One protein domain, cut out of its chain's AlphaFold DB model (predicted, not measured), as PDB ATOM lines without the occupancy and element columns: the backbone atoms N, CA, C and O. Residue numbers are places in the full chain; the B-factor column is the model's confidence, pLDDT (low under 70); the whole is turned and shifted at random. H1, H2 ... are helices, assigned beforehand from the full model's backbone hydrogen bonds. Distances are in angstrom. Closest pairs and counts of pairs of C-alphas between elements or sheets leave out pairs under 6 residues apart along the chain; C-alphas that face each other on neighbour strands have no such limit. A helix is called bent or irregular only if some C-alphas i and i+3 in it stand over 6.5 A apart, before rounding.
ATOM      1  N   ASN A  11     -47.325 -13.012  59.074       82.94
ATOM      2  CA  ASN A  11     -46.916 -14.347  59.545       82.94
ATOM      3  C   ASN A  11     -46.092 -15.041  58.431       82.94
ATOM      4  O   ASN A  11     -46.577 -15.044  57.295       82.94
ATOM      5  N   PRO A  12     -44.897 -15.611  58.704       86.31
ATOM      6  CA  PRO A  12     -44.023 -16.155  57.660       86.31
ATOM      7  C   PRO A  12     -44.721 -17.157  56.731       86.31
ATOM      8  O   PRO A  12     -44.581 -17.074  55.514       86.31
ATOM      9  N   ALA A  13     -45.579 -18.034  57.263       87.06
ATOM     10  CA  ALA A  13     -46.357 -18.961  56.440       87.06
ATOM     11  C   ALA A  13     -47.391 -18.248  55.556       87.06
ATOM     12  O   ALA A  13     -47.625 -18.659  54.423       87.06
ATOM     13  N   VAL A  14     -47.993 -17.156  56.034       88.12
ATOM     14  CA  VAL A  14     -48.897 -16.312  55.233       88.12
ATOM     15  C   VAL A  14     -48.116 -15.500  54.192       88.12
ATOM     16  O   VAL A  14     -48.625 -15.267  53.095       88.12
ATOM     17  N   LYS A  15     -46.869 -15.112  54.486       90.25
ATOM     18  CA  LYS A  15     -45.975 -14.435  53.538       90.25
ATOM     19  C   LYS A  15     -45.626 -15.382  52.392       90.25
ATOM     20  O   LYS A  15     -45.870 -15.042  51.236       90.25
ATOM     21  N   VAL A  16     -45.201 -16.604  52.707       92.38
ATOM     22  CA  VAL A  16     -44.976 -17.661  51.711       92.38
ATOM     23  C   VAL A  16     -46.270 -17.979  50.946       92.38
ATOM     24  O   VAL A  16     -46.248 -18.079  49.722       92.38
ATOM     25  N   ASP A  17     -47.432 -18.028  51.613       93.56
ATOM     26  CA  ASP A  17     -48.737 -18.206  50.948       93.56
ATOM     27  C   ASP A  17     -49.037 -17.104  49.916       93.56
ATOM     28  O   ASP A  17     -49.667 -17.362  48.887       93.56
ATOM     29  N   SER A  18     -48.588 -15.874  50.181       93.12
ATOM     30  CA  SER A  18     -48.737 -14.741  49.268       93.12
ATOM     31  C   SER A  18     -47.813 -14.832  48.050       93.12
ATOM     32  O   SER A  18     -48.239 -14.487  46.950       93.12
ATOM     33  N   LEU A  19     -46.594 -15.357  48.207       95.00
ATOM     34  CA  LEU A  19     -45.677 -15.625  47.093       95.00
ATOM     35  C   LEU A  19     -46.206 -16.761  46.214       95.00
ATOM     36  O   LEU A  19     -46.261 -16.636  44.993       95.00
ATOM     37  N   ILE A  20     -46.730 -17.821  46.834       94.88
ATOM     38  CA  ILE A  20     -47.393 -18.921  46.119       94.88
ATOM     39  C   ILE A  20     -48.604 -18.409  45.325       94.88
ATOM     40  O   ILE A  20     -48.841 -18.853  44.204       94.88
ATOM     41  N   LEU A  21     -49.349 -17.429  45.850       93.69
ATOM     42  CA  LEU A  21     -50.418 -16.759  45.100       93.69
ATOM     43  C   LEU A  21     -49.920 -15.986  43.880       93.69
ATOM     44  O   LEU A  21     -50.644 -15.893  42.888       93.69
ATOM     45  N   GLN A  22     -48.735 -15.380  43.952       94.62
ATOM     46  CA  GLN A  22     -48.139 -14.696  42.805       94.62
ATOM     47  C   GLN A  22     -47.758 -15.710  41.726       94.62
ATOM     48  O   GLN A  22     -48.144 -15.533  40.570       94.62
ATOM     49  N   LEU A  23     -47.141 -16.826  42.120       93.81
ATOM     50  CA  LEU A  23     -46.850 -17.924  41.205       93.81
ATOM     51  C   LEU A  23     -48.133 -18.501  40.575       93.81
ATOM     52  O   LEU A  23     -48.200 -18.662  39.359       93.81
ATOM     53  N   ASP A  24     -49.203 -18.696  41.353       93.12
ATOM     54  CA  ASP A  24     -50.513 -19.137  40.841       93.12
ATOM     55  C   ASP A  24     -51.103 -18.197  39.782       93.12
ATOM     56  O   ASP A  24     -51.752 -18.651  38.834       93.12
ATOM     57  N   LYS A  25     -50.896 -16.882  39.918       93.38
ATOM     58  CA  LYS A  25     -51.339 -15.909  38.909       93.38
ATOM     59  C   LYS A  25     -50.563 -16.076  37.608       93.38
ATOM     60  O   LYS A  25     -51.176 -16.034  36.542       93.38
ATOM     61  N   ILE A  26     -49.253 -16.303  37.687       91.94
ATOM     62  CA  ILE A  26     -48.410 -16.558  36.513       91.94
ATOM     63  C   ILE A  26     -48.869 -17.840  35.822       91.94
ATOM     64  O   ILE A  26     -49.208 -17.797  34.637       91.94
ATOM     65  N   LEU A  27     -48.983 -18.939  36.571       90.25
ATOM     66  CA  LEU A  27     -49.436 -20.234  36.059       90.25
ATOM     67  C   LEU A  27     -50.833 -20.132  35.427       90.25
ATOM     68  O   LEU A  27     -51.032 -20.528  34.276       90.25
ATOM     69  N   GLY A  28     -51.780 -19.502  36.126       88.38
ATOM     70  CA  GLY A  28     -53.149 -19.312  35.644       88.38
ATOM     71  C   GLY A  28     -53.240 -18.442  34.390       88.38
ATOM     72  O   GLY A  28     -53.983 -18.774  33.469       88.38
ATOM     73  N   SER A  29     -52.454 -17.362  34.305       87.50
ATOM     74  CA  SER A  29     -52.406 -16.502  33.109       87.50
ATOM     75  C   SER A  29     -51.902 -17.235  31.862       87.50
ATOM     76  O   SER A  29     -52.221 -16.845  30.743       87.50
ATOM     77  N   SER A  30     -51.150 -18.316  32.065       84.94
ATOM     78  CA  SER A  30     -50.604 -19.171  31.016       84.94
ATOM     79  C   SER A  30     -51.477 -20.401  30.732       84.94
ATOM     80  O   SER A  30     -51.036 -21.289  30.002       84.94
ATOM     81  N   GLY A  31     -52.686 -20.487  31.308       79.81
ATOM     82  CA  GLY A  31     -53.604 -21.624  31.148       79.81
ATOM     83  C   GLY A  31     -53.109 -22.922  31.793       79.81
ATOM     84  O   GLY A  31     -53.568 -24.002  31.431       79.81
ATOM     85  N   ASN A  32     -52.143 -22.822  32.705       84.06
ATOM     86  CA  ASN A  32     -51.515 -23.949  33.377       84.06
ATOM     87  C   ASN A  32     -52.151 -24.200  34.750       84.06
ATOM     88  O   ASN A  32     -52.907 -23.376  35.275       84.06
ATOM     89  N   ILE A  33     -51.841 -25.358  35.335       81.62
ATOM     90  CA  ILE A  33     -52.389 -25.735  36.631       81.62
ATOM     91  C   ILE A  33     -51.895 -24.805  37.743       81.62
ATOM     92  O   ILE A  33     -50.711 -24.496  37.838       81.62
ATOM     93  N   GLN A  34     -52.816 -24.372  38.601       89.31
ATOM     94  CA  GLN A  34     -52.497 -23.607  39.802       89.31
ATOM     95  C   GLN A  34     -52.156 -24.558  40.959       89.31
ATOM     96  O   GLN A  34     -52.813 -25.583  41.166       89.31
ATOM     97  N   ILE A  35     -51.166 -24.198  41.765       87.56
ATOM     98  CA  ILE A  35     -50.669 -24.925  42.937       87.56
ATOM     99  C   ILE A  35     -51.807 -25.201  43.925       87.56
ATOM    100  O   ILE A  35     -52.016 -26.339  44.349       87.56
ATOM    101  N   ARG A  36     -52.621 -24.189  44.246       84.50
ATOM    102  CA  ARG A  36     -53.760 -24.350  45.172       84.50
ATOM    103  C   ARG A  36     -54.838 -25.293  44.644       84.50
ATOM    104  O   ARG A  36     -55.452 -26.038  45.413       84.50
ATOM    105  N   GLN A  37     -55.075 -25.256  43.335       85.25
ATOM    106  CA  GLN A  37     -56.023 -26.158  42.688       85.25
ATOM    107  C   GLN A  37     -55.493 -27.590  42.695       85.25
ATOM    108  O   GLN A  37     -56.265 -28.496  42.984       85.25
ATOM    109  N   SER A  38     -54.185 -27.779  42.496       83.94
ATOM    110  CA  SER A  38     -53.528 -29.093  42.503       83.94
ATOM    111  C   SER A  38     -53.758 -29.847  43.814       83.94
ATOM    112  O   SER A  38     -54.147 -31.010  43.799       83.94
ATOM    113  N   LEU A  39     -53.627 -29.169  44.958       82.62
ATOM    114  CA  LEU A  39     -53.879 -29.773  46.276       82.62
ATOM    115  C   LEU A  39     -55.333 -30.212  46.463       82.62
ATOM    116  O   LEU A  39     -55.618 -31.252  47.058       82.62
ATOM    117  N   THR A  40     -56.268 -29.412  45.954       82.75
ATOM    118  CA  THR A  40     -57.700 -29.714  46.045       82.75
ATOM    119  C   THR A  40     -58.085 -30.833  45.074       82.75
ATOM    120  O   THR A  40     -58.866 -31.718  45.425       82.75
ATOM    121  N   ALA A  41     -57.518 -30.818  43.866       83.00
ATOM    122  CA  ALA A  41     -57.760 -31.787  42.807       83.00
ATOM    123  C   ALA A  41     -57.200 -33.169  43.163       83.00
ATOM    124  O   ALA A  41     -57.954 -34.135  43.103       83.00
ATOM    125  N   ALA A  42     -55.962 -33.257  43.666       85.06
ATOM    126  CA  ALA A  42     -55.363 -34.514  44.123       85.06
ATOM    127  C   ALA A  42     -56.255 -35.238  45.150       85.06
ATOM    128  O   ALA A  42     -56.517 -36.438  45.035       85.06
ATOM    129  N   ARG A  43     -56.809 -34.485  46.113       79.81
ATOM    130  CA  ARG A  43     -57.737 -35.006  47.133       79.81
ATOM    131  C   ARG A  43     -59.088 -35.420  46.548       79.81
ATOM    132  O   ARG A  43     -59.645 -36.438  46.952       79.81
ATOM    133  N   ARG A  44     -59.632 -34.639  45.611       82.81
ATOM    134  CA  ARG A  44     -60.934 -34.906  44.973       82.81
ATOM    135  C   ARG A  44     -60.888 -36.122  44.049       82.81
ATOM    136  O   ARG A  44     -61.835 -36.905  44.025       82.81
ATOM    137  N   GLU A  45     -59.803 -36.264  43.302       82.19
ATOM    138  CA  GLU A  45     -59.594 -37.321  42.310       82.19
ATOM    139  C   GLU A  45     -59.013 -38.605  42.924       82.19
ATOM    140  O   GLU A  45     -58.793 -39.580  42.213       82.19
ATOM    141  N   LYS A  46     -58.860 -38.643  44.257       81.12
ATOM    142  CA  LYS A  46     -58.425 -39.811  45.042       81.12
ATOM    143  C   LYS A  46     -57.030 -40.328  44.667       81.12
ATOM    144  O   LYS A  46     -56.789 -41.533  44.723       81.12
ATOM    145  N   PHE A  47     -56.112 -39.430  44.318       81.94
ATOM    146  CA  PHE A  47     -54.703 -39.797  44.187       81.94
ATOM    147  C   PHE A  47     -54.126 -40.180  45.555       81.94
ATOM    148  O   PHE A  47     -54.533 -39.646  46.589       81.94
ATOM    149  N   THR A  48     -53.174 -41.113  45.557       78.56
ATOM    150  CA  THR A  48     -52.468 -41.587  46.757       78.56
ATOM    151  C   THR A  48     -51.600 -40.507  47.393       78.56
ATOM    152  O   THR A  48     -51.462 -40.474  48.613       78.56
ATOM    153  N   SER A  49     -51.065 -39.595  46.583       82.38
ATOM    154  CA  SER A  49     -50.339 -38.413  47.033       82.38
ATOM    155  C   SER A  49     -50.502 -37.257  46.045       82.38
ATOM    156  O   SER A  49     -50.874 -37.445  44.883       82.38
ATOM    157  N   VAL A  50     -50.197 -36.039  46.496       84.44
ATOM    158  CA  VAL A  50     -50.149 -34.859  45.622       84.44
ATOM    159  C   VAL A  50     -49.035 -34.999  44.579       84.44
ATOM    160  O   VAL A  50     -49.207 -34.579  43.438       84.44
ATOM    161  N   SER A  51     -47.928 -35.657  44.929       83.69
ATOM    162  CA  SER A  51     -46.839 -35.964  43.998       83.69
ATOM    163  C   SER A  51     -47.299 -36.853  42.840       83.69
ATOM    164  O   SER A  51     -46.951 -36.565  41.696       83.69
ATOM    165  N   ASP A  52     -48.132 -37.867  43.104       84.00
ATOM    166  CA  ASP A  52     -48.678 -38.748  42.059       84.00
ATOM    167  C   ASP A  52     -49.589 -37.978  41.099       84.00
ATOM    168  O   ASP A  52     -49.513 -38.148  39.881       84.00
ATOM    169  N   TYR A  53     -50.416 -37.085  41.648       88.38
ATOM    170  CA  TYR A  53     -51.247 -36.188  40.852       88.38
ATOM    171  C   TYR A  53     -50.385 -35.310  39.938       88.38
ATOM    172  O   TYR A  53     -50.578 -35.296  38.723       88.38
ATOM    173  N   LEU A  54     -49.373 -34.635  40.490       86.56
ATOM    174  CA  LEU A  54     -48.492 -33.764  39.710       86.56
ATOM    175  C   LEU A  54     -47.697 -34.520  38.648       86.56
ATOM    176  O   LEU A  54     -47.498 -33.984  37.560       86.56
ATOM    177  N   ALA A  55     -47.245 -35.742  38.936       85.00
ATOM    178  CA  ALA A  55     -46.528 -36.565  37.970       85.00
ATOM    179  C   ALA A  55     -47.380 -36.829  36.721       85.00
ATOM    180  O   ALA A  55     -46.882 -36.704  35.607       85.00
ATOM    181  N   VAL A  56     -48.673 -37.113  36.892       86.44
ATOM    182  CA  VAL A  56     -49.598 -37.317  35.770       86.44
ATOM    183  C   VAL A  56     -49.951 -35.994  35.094       86.44
ATOM    184  O   VAL A  56     -49.945 -35.890  33.868       86.44
ATOM    185  N   THR A  57     -50.277 -34.964  35.869       86.75
ATOM    186  CA  THR A  57     -50.809 -33.717  35.318       86.75
ATOM    187  C   THR A  57     -49.748 -32.908  34.579       86.75
ATOM    188  O   THR A  57     -50.022 -32.401  33.494       86.75
ATOM    189  N   LEU A  58     -48.521 -32.831  35.101       88.06
ATOM    190  CA  LEU A  58     -47.444 -32.060  34.474       88.06
ATOM    191  C   LEU A  58     -46.930 -32.687  33.173       88.06
ATOM    192  O   LEU A  58     -46.346 -31.974  32.367       88.06
ATOM    193  N   GLU A  59     -47.145 -33.978  32.921       87.00
ATOM    194  CA  GLU A  59     -46.790 -34.580  31.626       87.00
ATOM    195  C   GLU A  59     -47.802 -34.260  30.518       87.00
ATOM    196  O   GLU A  59     -47.468 -34.310  29.338       87.00
ATOM    197  N   ASN A  60     -49.026 -33.874  30.883       84.19
ATOM    198  CA  ASN A  60     -50.120 -33.640  29.939       84.19
ATOM    199  C   ASN A  60     -50.368 -32.152  29.637       84.19
ATOM    200  O   ASN A  60     -51.338 -31.808  28.959       84.19
ATOM    201  N   ILE A  61     -49.515 -31.260  30.144       86.50
ATOM    202  CA  ILE A  61     -49.673 -29.810  30.028       86.50
ATOM    203  C   ILE A  61     -48.645 -29.221  29.053       86.50
ATOM    204  O   ILE A  61     -47.497 -29.655  28.977       86.50
ATOM    205  N   SER A  62     -49.060 -28.189  28.314       87.38
ATOM    206  CA  SER A  62     -48.160 -27.396  27.473       87.38
ATOM    207  C   SER A  62     -47.443 -26.314  28.282       87.38
ATOM    208  O   SER A  62     -48.080 -25.449  28.886       87.38
ATOM    209  N   PHE A  63     -46.110 -26.313  28.215       89.31
ATOM    210  CA  PHE A  63     -45.247 -25.345  28.904       89.31
ATOM    211  C   PHE A  63     -44.774 -24.193  28.014       89.31
ATOM    212  O   PHE A  63     -44.042 -23.328  28.486       89.31
ATOM    213  N   ILE A  64     -45.198 -24.139  26.748       87.50
ATOM    214  CA  ILE A  64     -44.700 -23.161  25.763       87.50
ATOM    215  C   ILE A  64     -44.869 -21.717  26.269       87.50
ATOM    216  O   ILE A  64     -43.949 -20.906  26.186       87.50
ATOM    217  N   SER A  65     -46.031 -21.396  26.842       87.50
ATOM    218  CA  SER A  65     -46.323 -20.072  27.408       87.50
ATOM    219  C   SER A  65     -45.584 -19.795  28.723       87.50
ATOM    220  O   SER A  65     -45.316 -18.639  29.039       87.50
ATOM    221  N   LEU A  66     -45.238 -20.831  29.494       88.88
ATOM    222  CA  LEU A  66     -44.485 -20.693  30.743       88.88
ATOM    223  C   LEU A  66     -42.987 -20.520  30.510       88.88
ATOM    224  O   LEU A  66     -42.353 -19.787  31.260       88.88
ATOM    225  N   GLN A  67     -42.428 -21.115  29.454       90.50
ATOM    226  CA  GLN A  67     -41.026 -20.904  29.081       90.50
ATOM    227  C   GLN A  67     -40.722 -19.423  28.836       90.50
ATOM    228  O   GLN A  67     -39.692 -18.919  29.270       90.50
ATOM    229  N   GLN A  68     -41.656 -18.690  28.223       92.12
ATOM    230  CA  GLN A  68     -41.518 -17.243  28.015       92.12
ATOM    231  C   GLN A  68     -41.467 -16.445  29.330       92.12
ATOM    232  O   GLN A  68     -41.012 -15.305  29.334       92.12
ATOM    233  N   LYS A  69     -41.918 -17.041  30.440       93.12
ATOM    234  CA  LYS A  69     -41.924 -16.463  31.790       93.12
ATOM    235  C   LYS A  69     -40.940 -17.156  32.735       93.12
ATOM    236  O   LYS A  69     -41.048 -16.996  33.947       93.12
ATOM    237  N   TYR A  70     -39.982 -17.918  32.200       93.75
ATOM    238  CA  TYR A  70     -39.055 -18.721  32.999       93.75
ATOM    239  C   TYR A  70     -38.348 -17.902  34.087       93.75
ATOM    240  O   TYR A  70     -38.337 -18.311  35.244       93.75
ATOM    241  N   SER A  71     -37.833 -16.720  33.732       94.00
ATOM    242  CA  SER A  71     -37.143 -15.828  34.676       94.00
ATOM    243  C   SER A  71     -38.031 -15.412  35.853       94.00
ATOM    244  O   SER A  71     -37.586 -15.440  36.991       94.00
ATOM    245  N   GLU A  72     -39.296 -15.075  35.593       94.56
ATOM    246  CA  GLU A  72     -40.250 -14.650  36.628       94.56
ATOM    247  C   GLU A  72     -40.601 -15.814  37.571       94.56
ATOM    248  O   GLU A  72     -40.672 -15.655  38.788       94.56
ATOM    249  N   ILE A  73     -40.771 -17.016  37.009       94.69
ATOM    250  CA  ILE A  73     -41.028 -18.240  37.779       94.69
ATOM    251  C   ILE A  73     -39.817 -18.589  38.649       94.69
ATOM    252  O   ILE A  73     -39.989 -18.940  39.818       94.69
ATOM    253  N   LEU A  74     -38.606 -18.491  38.094       95.25
ATOM    254  CA  LEU A  74     -37.357 -18.729  38.812       95.25
ATOM    255  C   LEU A  74     -37.212 -17.766  39.994       95.25
ATOM    256  O   LEU A  74     -36.963 -18.224  41.105       95.25
ATOM    257  N   GLU A  75     -37.404 -16.466  39.769       96.25
ATOM    258  CA  GLU A  75     -37.282 -15.441  40.811       96.25
ATOM    259  C   GLU A  75     -38.251 -15.688  41.968       96.25
ATOM    260  O   GLU A  75     -37.825 -15.753  43.120       96.25
ATOM    261  N   ILE A  76     -39.536 -15.921  41.679       95.56
ATOM    262  CA  ILE A  76     -40.528 -16.178  42.733       95.56
ATOM    263  C   ILE A  76     -40.242 -17.498  43.451       95.56
ATOM    264  O   ILE A  76     -40.418 -17.590  44.665       95.56
ATOM    265  N   THR A  77     -39.788 -18.529  42.735       95.81
ATOM    266  CA  THR A  77     -39.431 -19.812  43.359       95.81
ATOM    267  C   THR A  77     -38.225 -19.653  44.285       95.81
ATOM    268  O   THR A  77     -38.252 -20.155  45.408       95.81
ATOM    269  N   ALA A  78     -37.200 -18.914  43.857       94.94
ATOM    270  CA  ALA A  78     -36.040 -18.596  44.683       94.94
ATOM    271  C   ALA A  78     -36.434 -17.764  45.913       94.94
ATOM    272  O   ALA A  78     -35.972 -18.047  47.014       94.94
ATOM    273  N   GLU A  79     -37.337 -16.793  45.756       94.56
ATOM    274  CA  GLU A  79     -37.851 -16.003  46.874       94.56
ATOM    275  C   GLU A  79     -38.625 -16.874  47.878       94.56
ATOM    276  O   GLU A  79     -38.439 -16.732  49.088       94.56
ATOM    277  N   ILE A  80     -39.449 -17.814  47.404       94.31
ATOM    278  CA  ILE A  80     -40.131 -18.793  48.265       94.31
ATOM    279  C   ILE A  80     -39.109 -19.616  49.052       94.31
ATOM    280  O   ILE A  80     -39.267 -19.758  50.261       94.31
ATOM    281  N   ILE A  81     -38.074 -20.138  48.386       93.69
ATOM    282  CA  ILE A  81     -37.019 -20.936  49.024       93.69
ATOM    283  C   ILE A  81     -36.299 -20.119  50.100       93.69
ATOM    284  O   ILE A  81     -36.229 -20.563  51.243       93.69
ATOM    285  N   ALA A  82     -35.852 -18.904  49.774       91.06
ATOM    286  CA  ALA A  82     -35.140 -18.038  50.710       91.06
ATOM    287  C   ALA A  82     -35.980 -17.718  51.960       91.06
ATOM    288  O   ALA A  82     -35.491 -17.801  53.081       91.06
ATOM    289  N   ASN A  83     -37.278 -17.433  51.790       89.44
ATOM    290  CA  ASN A  83     -38.179 -17.176  52.922       89.44
ATOM    291  C   ASN A  83     -38.449 -18.415  53.788       89.44
ATOM    292  O   ASN A  83     -39.040 -18.275  54.854       89.44
ATOM    293  N   ILE A  84     -38.089 -19.614  53.331       88.44
ATOM    294  CA  ILE A  84     -38.281 -20.856  54.079       88.44
ATOM    295  C   ILE A  84     -36.986 -21.282  54.767       88.44
ATOM    296  O   ILE A  84     -37.034 -21.647  55.938       88.44
ATOM    297  N   GLU A  85     -35.852 -21.233  54.065       85.88
ATOM    298  CA  GLU A  85     -34.555 -21.661  54.605       85.88
ATOM    299  C   GLU A  85     -34.026 -20.716  55.692       85.88
ATOM    300  O   GLU A  85     -33.497 -21.186  56.700       85.88
ATOM    301  N   ASP A  86     -34.226 -19.404  55.537       80.31
ATOM    302  CA  ASP A  86     -33.710 -18.403  56.481       80.31
ATOM    303  C   ASP A  86     -34.660 -18.124  57.660       80.31
ATOM    304  O   ASP A  86     -34.336 -17.329  58.547       80.31
ATOM    305  N   GLU A  87     -35.833 -18.768  57.705       82.25
ATOM    306  CA  GLU A  87     -36.855 -18.506  58.722       82.25
ATOM    307  C   GLU A  87     -36.953 -19.631  59.767       82.25
ATOM    308  O   GLU A  87     -37.512 -20.700  59.487       82.25
ATOM    309  N   PRO A  88     -36.551 -19.382  61.035       79.00
ATOM    310  CA  PRO A  88     -36.638 -20.368  62.118       79.00
ATOM    311  C   PRO A  88     -38.050 -20.917  62.355       79.00
ATOM    312  O   PRO A  88     -38.222 -21.966  62.980       79.00
ATOM    313  N   TYR A  89     -39.067 -20.199  61.873       78.12
ATOM    314  CA  TYR A  89     -40.472 -20.586  61.924       78.12
ATOM    315  C   TYR A  89     -40.740 -21.968  61.300       78.12
ATOM    316  O   TYR A  89     -41.630 -22.681  61.765       78.12
ATOM    317  N   PHE A  90     -39.963 -22.373  60.291       83.56
ATOM    318  CA  PHE A  90     -40.166 -23.626  59.557       83.56
ATOM    319  C   PHE A  90     -39.291 -24.796  60.043       83.56
ATOM    320  O   PHE A  90     -39.414 -25.902  59.527       83.56
ATOM    321  N   ASN A  91     -38.476 -24.622  61.088       81.81
ATOM    322  CA  ASN A  91     -37.534 -25.655  61.553       81.81
ATOM    323  C   ASN A  91     -38.186 -26.978  61.996       81.81
ATOM    324  O   ASN A  91     -37.520 -28.008  62.060       81.81
ATOM    325  N   ASN A  92     -39.477 -26.954  62.331       79.25
ATOM    326  CA  ASN A  92     -40.205 -28.116  62.845       79.25
ATOM    327  C   ASN A  92     -41.046 -28.839  61.779       79.25
ATOM    328  O   ASN A  92     -41.770 -29.773  62.123       79.25
ATOM    329  N   ILE A  93     -40.994 -28.409  60.515       84.25
ATOM    330  CA  ILE A  93     -41.696 -29.076  59.413       84.25
ATOM    331  C   ILE A  93     -40.715 -29.805  58.500       84.25
ATOM    332  O   ILE A  93     -39.581 -29.385  58.299       84.25
ATOM    333  N   THR A  94     -41.160 -30.928  57.940       85.00
ATOM    334  CA  THR A  94     -40.373 -31.677  56.960       85.00
ATOM    335  C   THR A  94     -40.520 -31.020  55.595       85.00
ATOM    336  O   THR A  94     -41.601 -31.033  55.010       85.00
ATOM    337  N   LEU A  95     -39.429 -30.437  55.108       86.81
ATOM    338  CA  LEU A  95     -39.362 -29.772  53.813       86.81
ATOM    339  C   LEU A  95     -38.727 -30.699  52.761       86.81
ATOM    340  O   LEU A  95     -37.865 -31.511  53.109       86.81
ATOM    341  N   PRO A  96     -39.146 -30.610  51.486       87.06
ATOM    342  CA  PRO A  96     -38.480 -31.301  50.388       87.06
ATOM    343  C   PRO A  96     -37.064 -30.752  50.174       87.06
ATOM    344  O   PRO A  96     -36.770 -29.608  50.515       87.06
ATOM    345  N   SER A  97     -36.190 -31.555  49.568       88.44
ATOM    346  CA  SER A  97     -34.891 -31.079  49.091       88.44
ATOM    347  C   SER A  97     -35.059 -30.059  47.965       88.44
ATOM    348  O   SER A  97     -36.042 -30.109  47.222       88.44
ATOM    349  N   LEU A  98     -34.072 -29.172  47.814       90.44
ATOM    350  CA  LEU A  98     -34.038 -28.201  46.723       90.44
ATOM    351  C   LEU A  98     -34.190 -28.883  45.349       90.44
ATOM    352  O   LEU A  98     -33.673 -29.987  45.158       90.44
ATOM    353  N   PRO A  99     -34.887 -28.239  44.395       90.06
ATOM    354  CA  PRO A  99     -35.101 -28.801  43.069       90.06
ATOM    355  C   PRO A  99     -33.781 -28.894  42.295       90.06
ATOM    356  O   PRO A  99     -32.987 -27.951  42.273       90.06
ATOM    357  N   GLU A 100     -33.560 -30.019  41.615       88.94
ATOM    358  CA  GLU A 100     -32.399 -30.194  40.743       88.94
ATOM    359  C   GLU A 100     -32.597 -29.433  39.426       88.94
ATOM    360  O   GLU A 100     -33.558 -29.655  38.687       88.94
ATOM    361  N   ILE A 101     -31.668 -28.526  39.118       90.88
ATOM    362  CA  ILE A 101     -31.721 -27.718  37.898       90.88
ATOM    363  C   ILE A 101     -31.030 -28.458  36.754       90.88
ATOM    364  O   ILE A 101     -29.864 -28.838  36.840       90.88
ATOM    365  N   SER A 102     -31.751 -28.615  35.650       90.44
ATOM    366  CA  SER A 102     -31.271 -29.193  34.397       90.44
ATOM    367  C   SER A 102     -31.022 -28.118  33.332       90.44
ATOM    368  O   SER A 102     -31.338 -26.943  33.511       90.44
ATOM    369  N   SER A 103     -30.513 -28.522  32.166       87.62
ATOM    370  CA  SER A 103     -30.356 -27.633  31.005       87.62
ATOM    371  C   SER A 103     -31.671 -27.311  30.276       87.62
ATOM    372  O   SER A 103     -31.646 -26.613  29.267       87.62
ATOM    373  N   SER A 104     -32.805 -27.867  30.715       92.75
ATOM    374  CA  SER A 104     -34.114 -27.697  30.079       92.75
ATOM    375  C   SER A 104     -35.028 -26.839  30.947       92.75
ATOM    376  O   SER A 104     -35.468 -27.282  32.010       92.75
ATOM    377  N   ASP A 105     -35.399 -25.656  30.451       92.31
ATOM    378  CA  ASP A 105     -36.324 -24.744  31.139       92.31
ATOM    379  C   ASP A 105     -37.661 -25.413  31.477       92.31
ATOM    380  O   ASP A 105     -38.221 -25.176  32.543       92.31
ATOM    381  N   VAL A 106     -38.162 -26.297  30.605       91.69
ATOM    382  CA  VAL A 106     -39.416 -27.035  30.848       91.69
ATOM    383  C   VAL A 106     -39.285 -27.947  32.058       91.69
ATOM    384  O   VAL A 106     -40.168 -27.965  32.912       91.69
ATOM    385  N   ASN A 107     -38.188 -28.702  32.136       92.06
ATOM    386  CA  ASN A 107     -37.964 -29.614  33.254       92.06
ATOM    387  C   ASN A 107     -37.779 -28.824  34.548       92.06
ATOM    388  O   ASN A 107     -38.370 -29.172  35.562       92.06
ATOM    389  N   ASN A 108     -37.056 -27.708  34.483       94.38
ATOM    390  CA  ASN A 108     -36.860 -26.825  35.626       94.38
ATOM    391  C   ASN A 108     -38.198 -26.253  36.122       94.38
ATOM    392  O   ASN A 108     -38.469 -26.292  37.316       94.38
ATOM    393  N   ILE A 109     -39.086 -25.807  35.222       93.50
ATOM    394  CA  ILE A 109     -40.437 -25.345  35.587       93.50
ATOM    395  C   ILE A 109     -41.246 -26.466  36.254       93.50
ATOM    396  O   ILE A 109     -41.918 -26.216  37.254       93.50
ATOM    397  N   LYS A 110     -41.191 -27.697  35.727       92.44
ATOM    398  CA  LYS A 110     -41.869 -28.850  36.343       92.44
ATOM    399  C   LYS A 110     -41.365 -29.091  37.769       92.44
ATOM    400  O   LYS A 110     -42.187 -29.259  38.669       92.44
ATOM    401  N   GLU A 111     -40.051 -29.062  37.979       93.12
ATOM    402  CA  GLU A 111     -39.446 -29.231  39.305       93.12
ATOM    403  C   GLU A 111     -39.802 -28.083  40.256       93.12
ATOM    404  O   GLU A 111     -40.158 -28.337  41.406       93.12
ATOM    405  N   PHE A 112     -39.841 -26.835  39.780       94.81
ATOM    406  CA  PHE A 112     -40.311 -25.695  40.575       94.81
ATOM    407  C   PHE A 112     -41.761 -25.868  41.022       94.81
ATOM    408  O   PHE A 112     -42.067 -25.698  42.202       94.81
ATOM    409  N   ILE A 113     -42.658 -26.263  40.115       92.81
ATOM    410  CA  ILE A 113     -44.063 -26.508  40.466       92.81
ATOM    411  C   ILE A 113     -44.162 -27.640  41.494       92.81
ATOM    412  O   ILE A 113     -44.854 -27.480  42.499       92.81
ATOM    413  N   ARG A 114     -43.458 -28.761  41.286       91.69
ATOM    414  CA  ARG A 114     -43.435 -29.891  42.233       91.69
ATOM    415  C   ARG A 114     -42.979 -29.455  43.616       91.69
ATOM    416  O   ARG A 114     -43.694 -29.688  44.591       91.69
ATOM    417  N   TYR A 115     -41.837 -28.782  43.681       93.69
ATOM    418  CA  TYR A 115     -41.271 -28.275  44.920       93.69
ATOM    419  C   TYR A 115     -42.264 -27.363  45.650       93.69
ATOM    420  O   TYR A 115     -42.625 -27.629  46.795       93.69
ATOM    421  N   VAL A 116     -42.790 -26.337  44.972       94.44
ATOM    422  CA  VAL A 116     -43.683 -25.355  45.604       94.44
ATOM    423  C   VAL A 116     -45.009 -25.983  46.050       94.44
ATOM    424  O   VAL A 116     -45.552 -25.586  47.081       94.44
ATOM    425  N   VAL A 117     -45.536 -26.980  45.336       92.75
ATOM    426  CA  VAL A 117     -46.746 -27.691  45.777       92.75
ATOM    427  C   VAL A 117     -46.495 -28.484  47.063       92.75
ATOM    428  O   VAL A 117     -47.325 -28.422  47.971       92.75
ATOM    429  N   ILE A 118     -45.362 -29.183  47.173       90.62
ATOM    430  CA  ILE A 118     -45.006 -29.930  48.390       90.62
ATOM    431  C   ILE A 118     -44.804 -28.965  49.563       90.62
ATOM    432  O   ILE A 118     -45.345 -29.181  50.647       90.62
ATOM    433  N   ILE A 119     -44.101 -27.851  49.334       92.88
ATOM    434  CA  ILE A 119     -43.977 -26.767  50.315       92.88
ATOM    435  C   ILE A 119     -45.354 -26.292  50.768       92.88
ATOM    436  O   ILE A 119     -45.617 -26.197  51.966       92.88
ATOM    437  N   LYS A 120     -46.250 -26.016  49.815       92.62
ATOM    438  CA  LYS A 120     -47.596 -25.535  50.104       92.62
ATOM    439  C   LYS A 120     -48.361 -26.522  50.981       92.62
ATOM    440  O   LYS A 120     -49.054 -26.079  51.894       92.62
ATOM    441  N   GLU A 121     -48.246 -27.819  50.710       91.19
ATOM    442  CA  GLU A 121     -48.846 -28.875  51.524       91.19
ATOM    443  C   GLU A 121     -48.290 -28.877  52.954       91.19
ATOM    444  O   GLU A 121     -49.074 -28.881  53.904       91.19
ATOM    445  N   ALA A 122     -46.966 -28.785  53.109       89.56
ATOM    446  CA  ALA A 122     -46.295 -28.791  54.409       89.56
ATOM    447  C   ALA A 122     -46.670 -27.581  55.285       89.56
ATOM    448  O   ALA A 122     -46.900 -27.730  56.484       89.56
ATOM    449  N   ILE A 123     -46.779 -26.384  54.699       90.81
ATOM    450  CA  ILE A 123     -47.110 -25.156  55.444       90.81
ATOM    451  C   ILE A 123     -48.621 -24.930  55.607       90.81
ATOM    452  O   ILE A 123     -49.029 -24.020  56.332       90.81
ATOM    453  N   GLN A 124     -49.471 -25.713  54.934       89.94
ATOM    454  CA  GLN A 124     -50.925 -25.522  54.945       89.94
ATOM    455  C   GLN A 124     -51.529 -25.531  56.365       89.94
ATOM    456  O   GLN A 124     -52.306 -24.618  56.651       89.94
ATOM    457  N   PRO A 125     -51.155 -26.455  57.278       87.06
ATOM    458  CA  PRO A 125     -51.659 -26.436  58.653       87.06
ATOM    459  C   PRO A 125     -51.322 -25.135  59.394       87.06
ATOM    460  O   PRO A 125     -52.186 -24.559  60.047       87.06
ATOM    461  N   LEU A 126     -50.103 -24.610  59.214       86.44
ATOM    462  CA  LEU A 126     -49.650 -23.365  59.851       86.44
ATOM    463  C   LEU A 126     -50.463 -22.152  59.376       86.44
ATOM    464  O   LEU A 126     -50.775 -21.249  60.153       86.44
ATOM    465  N   ILE A 127     -50.829 -22.136  58.092       86.88
ATOM    466  CA  ILE A 127     -51.686 -21.096  57.508       86.88
ATOM    467  C   ILE A 127     -53.109 -21.194  58.064       86.88
ATOM    468  O   ILE A 127     -53.742 -20.171  58.341       86.88
ATOM    469  N   ASP A 128     -53.633 -22.412  58.184       86.12
ATOM    470  CA  ASP A 128     -54.989 -22.645  58.669       86.12
ATOM    471  C   ASP A 128     -55.123 -22.279  60.149       86.12
ATOM    472  O   ASP A 128     -56.103 -21.628  60.518       86.12
ATOM    473  N   ASP A 129     -54.120 -22.583  60.973       80.94
ATOM    474  CA  ASP A 129     -54.069 -22.187  62.382       80.94
ATOM    475  C   ASP A 129     -54.107 -20.664  62.554       80.94
ATOM    476  O   ASP A 129     -54.941 -20.144  63.303       80.94
TER     477      ASP A 129
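AT A GLANCE: This is residues 11 to 129 of the 270 residues of an uncharacterized protein of Pectobacterium carotovorum (UniProt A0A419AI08). One long helix, H6, runs through the middle, and H1 and H5, side by side and running opposite ways, pack on it to make a three-helix bundle; H2 starts at H6 and points away from it, about perpendicular, H3 packs on H6, and short H4 packs near the start of H6. After H5 the chain folds back through residues 86 to 104, without a named element, to reach H6. You have 119 printed residues with six named helices, H1 to H6 in order, and no named strand: all helix, compact, radius of gyration of the C-alphas 13.7 A, spans 37 by 33 by 24 A.

HOW THE PARTS SIT: Start at H1, residues 12 to 29: it touches H5, residues 70 to 85, closest at the C-alphas of Val 16 and Ile 80, 6.1 A, at a shallow tilt of 14 degrees, opposite ways. The hub, H6, residues 105 to 129, touches H1 at a steep tilt of 42 degrees, closest at the C-alphas of Ala 13 and Ile 127, 5.8 A. H6 touches H5 closest at the C-alphas of Thr 77 and Phe 112, 6.6 A. H2, residues 35 to 44, touches H6, about perpendicular at 73 degrees, closest at the C-alphas of Ile 35 and Val 117, 5.6 A. H3, residues 50 to 59, touches H6 closest at the C-alphas of Leu 58 and Lys 110, 6.7 A; H4, residues 64 to 67, at Gln 67 and Asp 105, 6.4 A. Every O i to N i+4 pair is within hydrogen-bond range in H1 and H5, but 4 of 6 in H2, 5 of 6 in H3 and 19 of 21 in H6; H4 is too short for one.

IN THESE COORDINATES: Find C-alpha 12 at (-44.023, -16.155, 57.660); H1 runs 25.9 A from there. H5 spans 22.3 A. H6 runs 36.0 A to C-alpha 129 at (-54.069, -22.187, 62.382), irregular where C-alphas 122 and 125 are 7.2 A apart, with a kink of 42 degrees near residue 123.

THE WHOLE: The farthest C-alphas, of Ser 103 and Asp 129, are 39.7 A apart. The printed part has no cut; the link H5 to H6 is long, and no printed residue is under 70 in pLDDT.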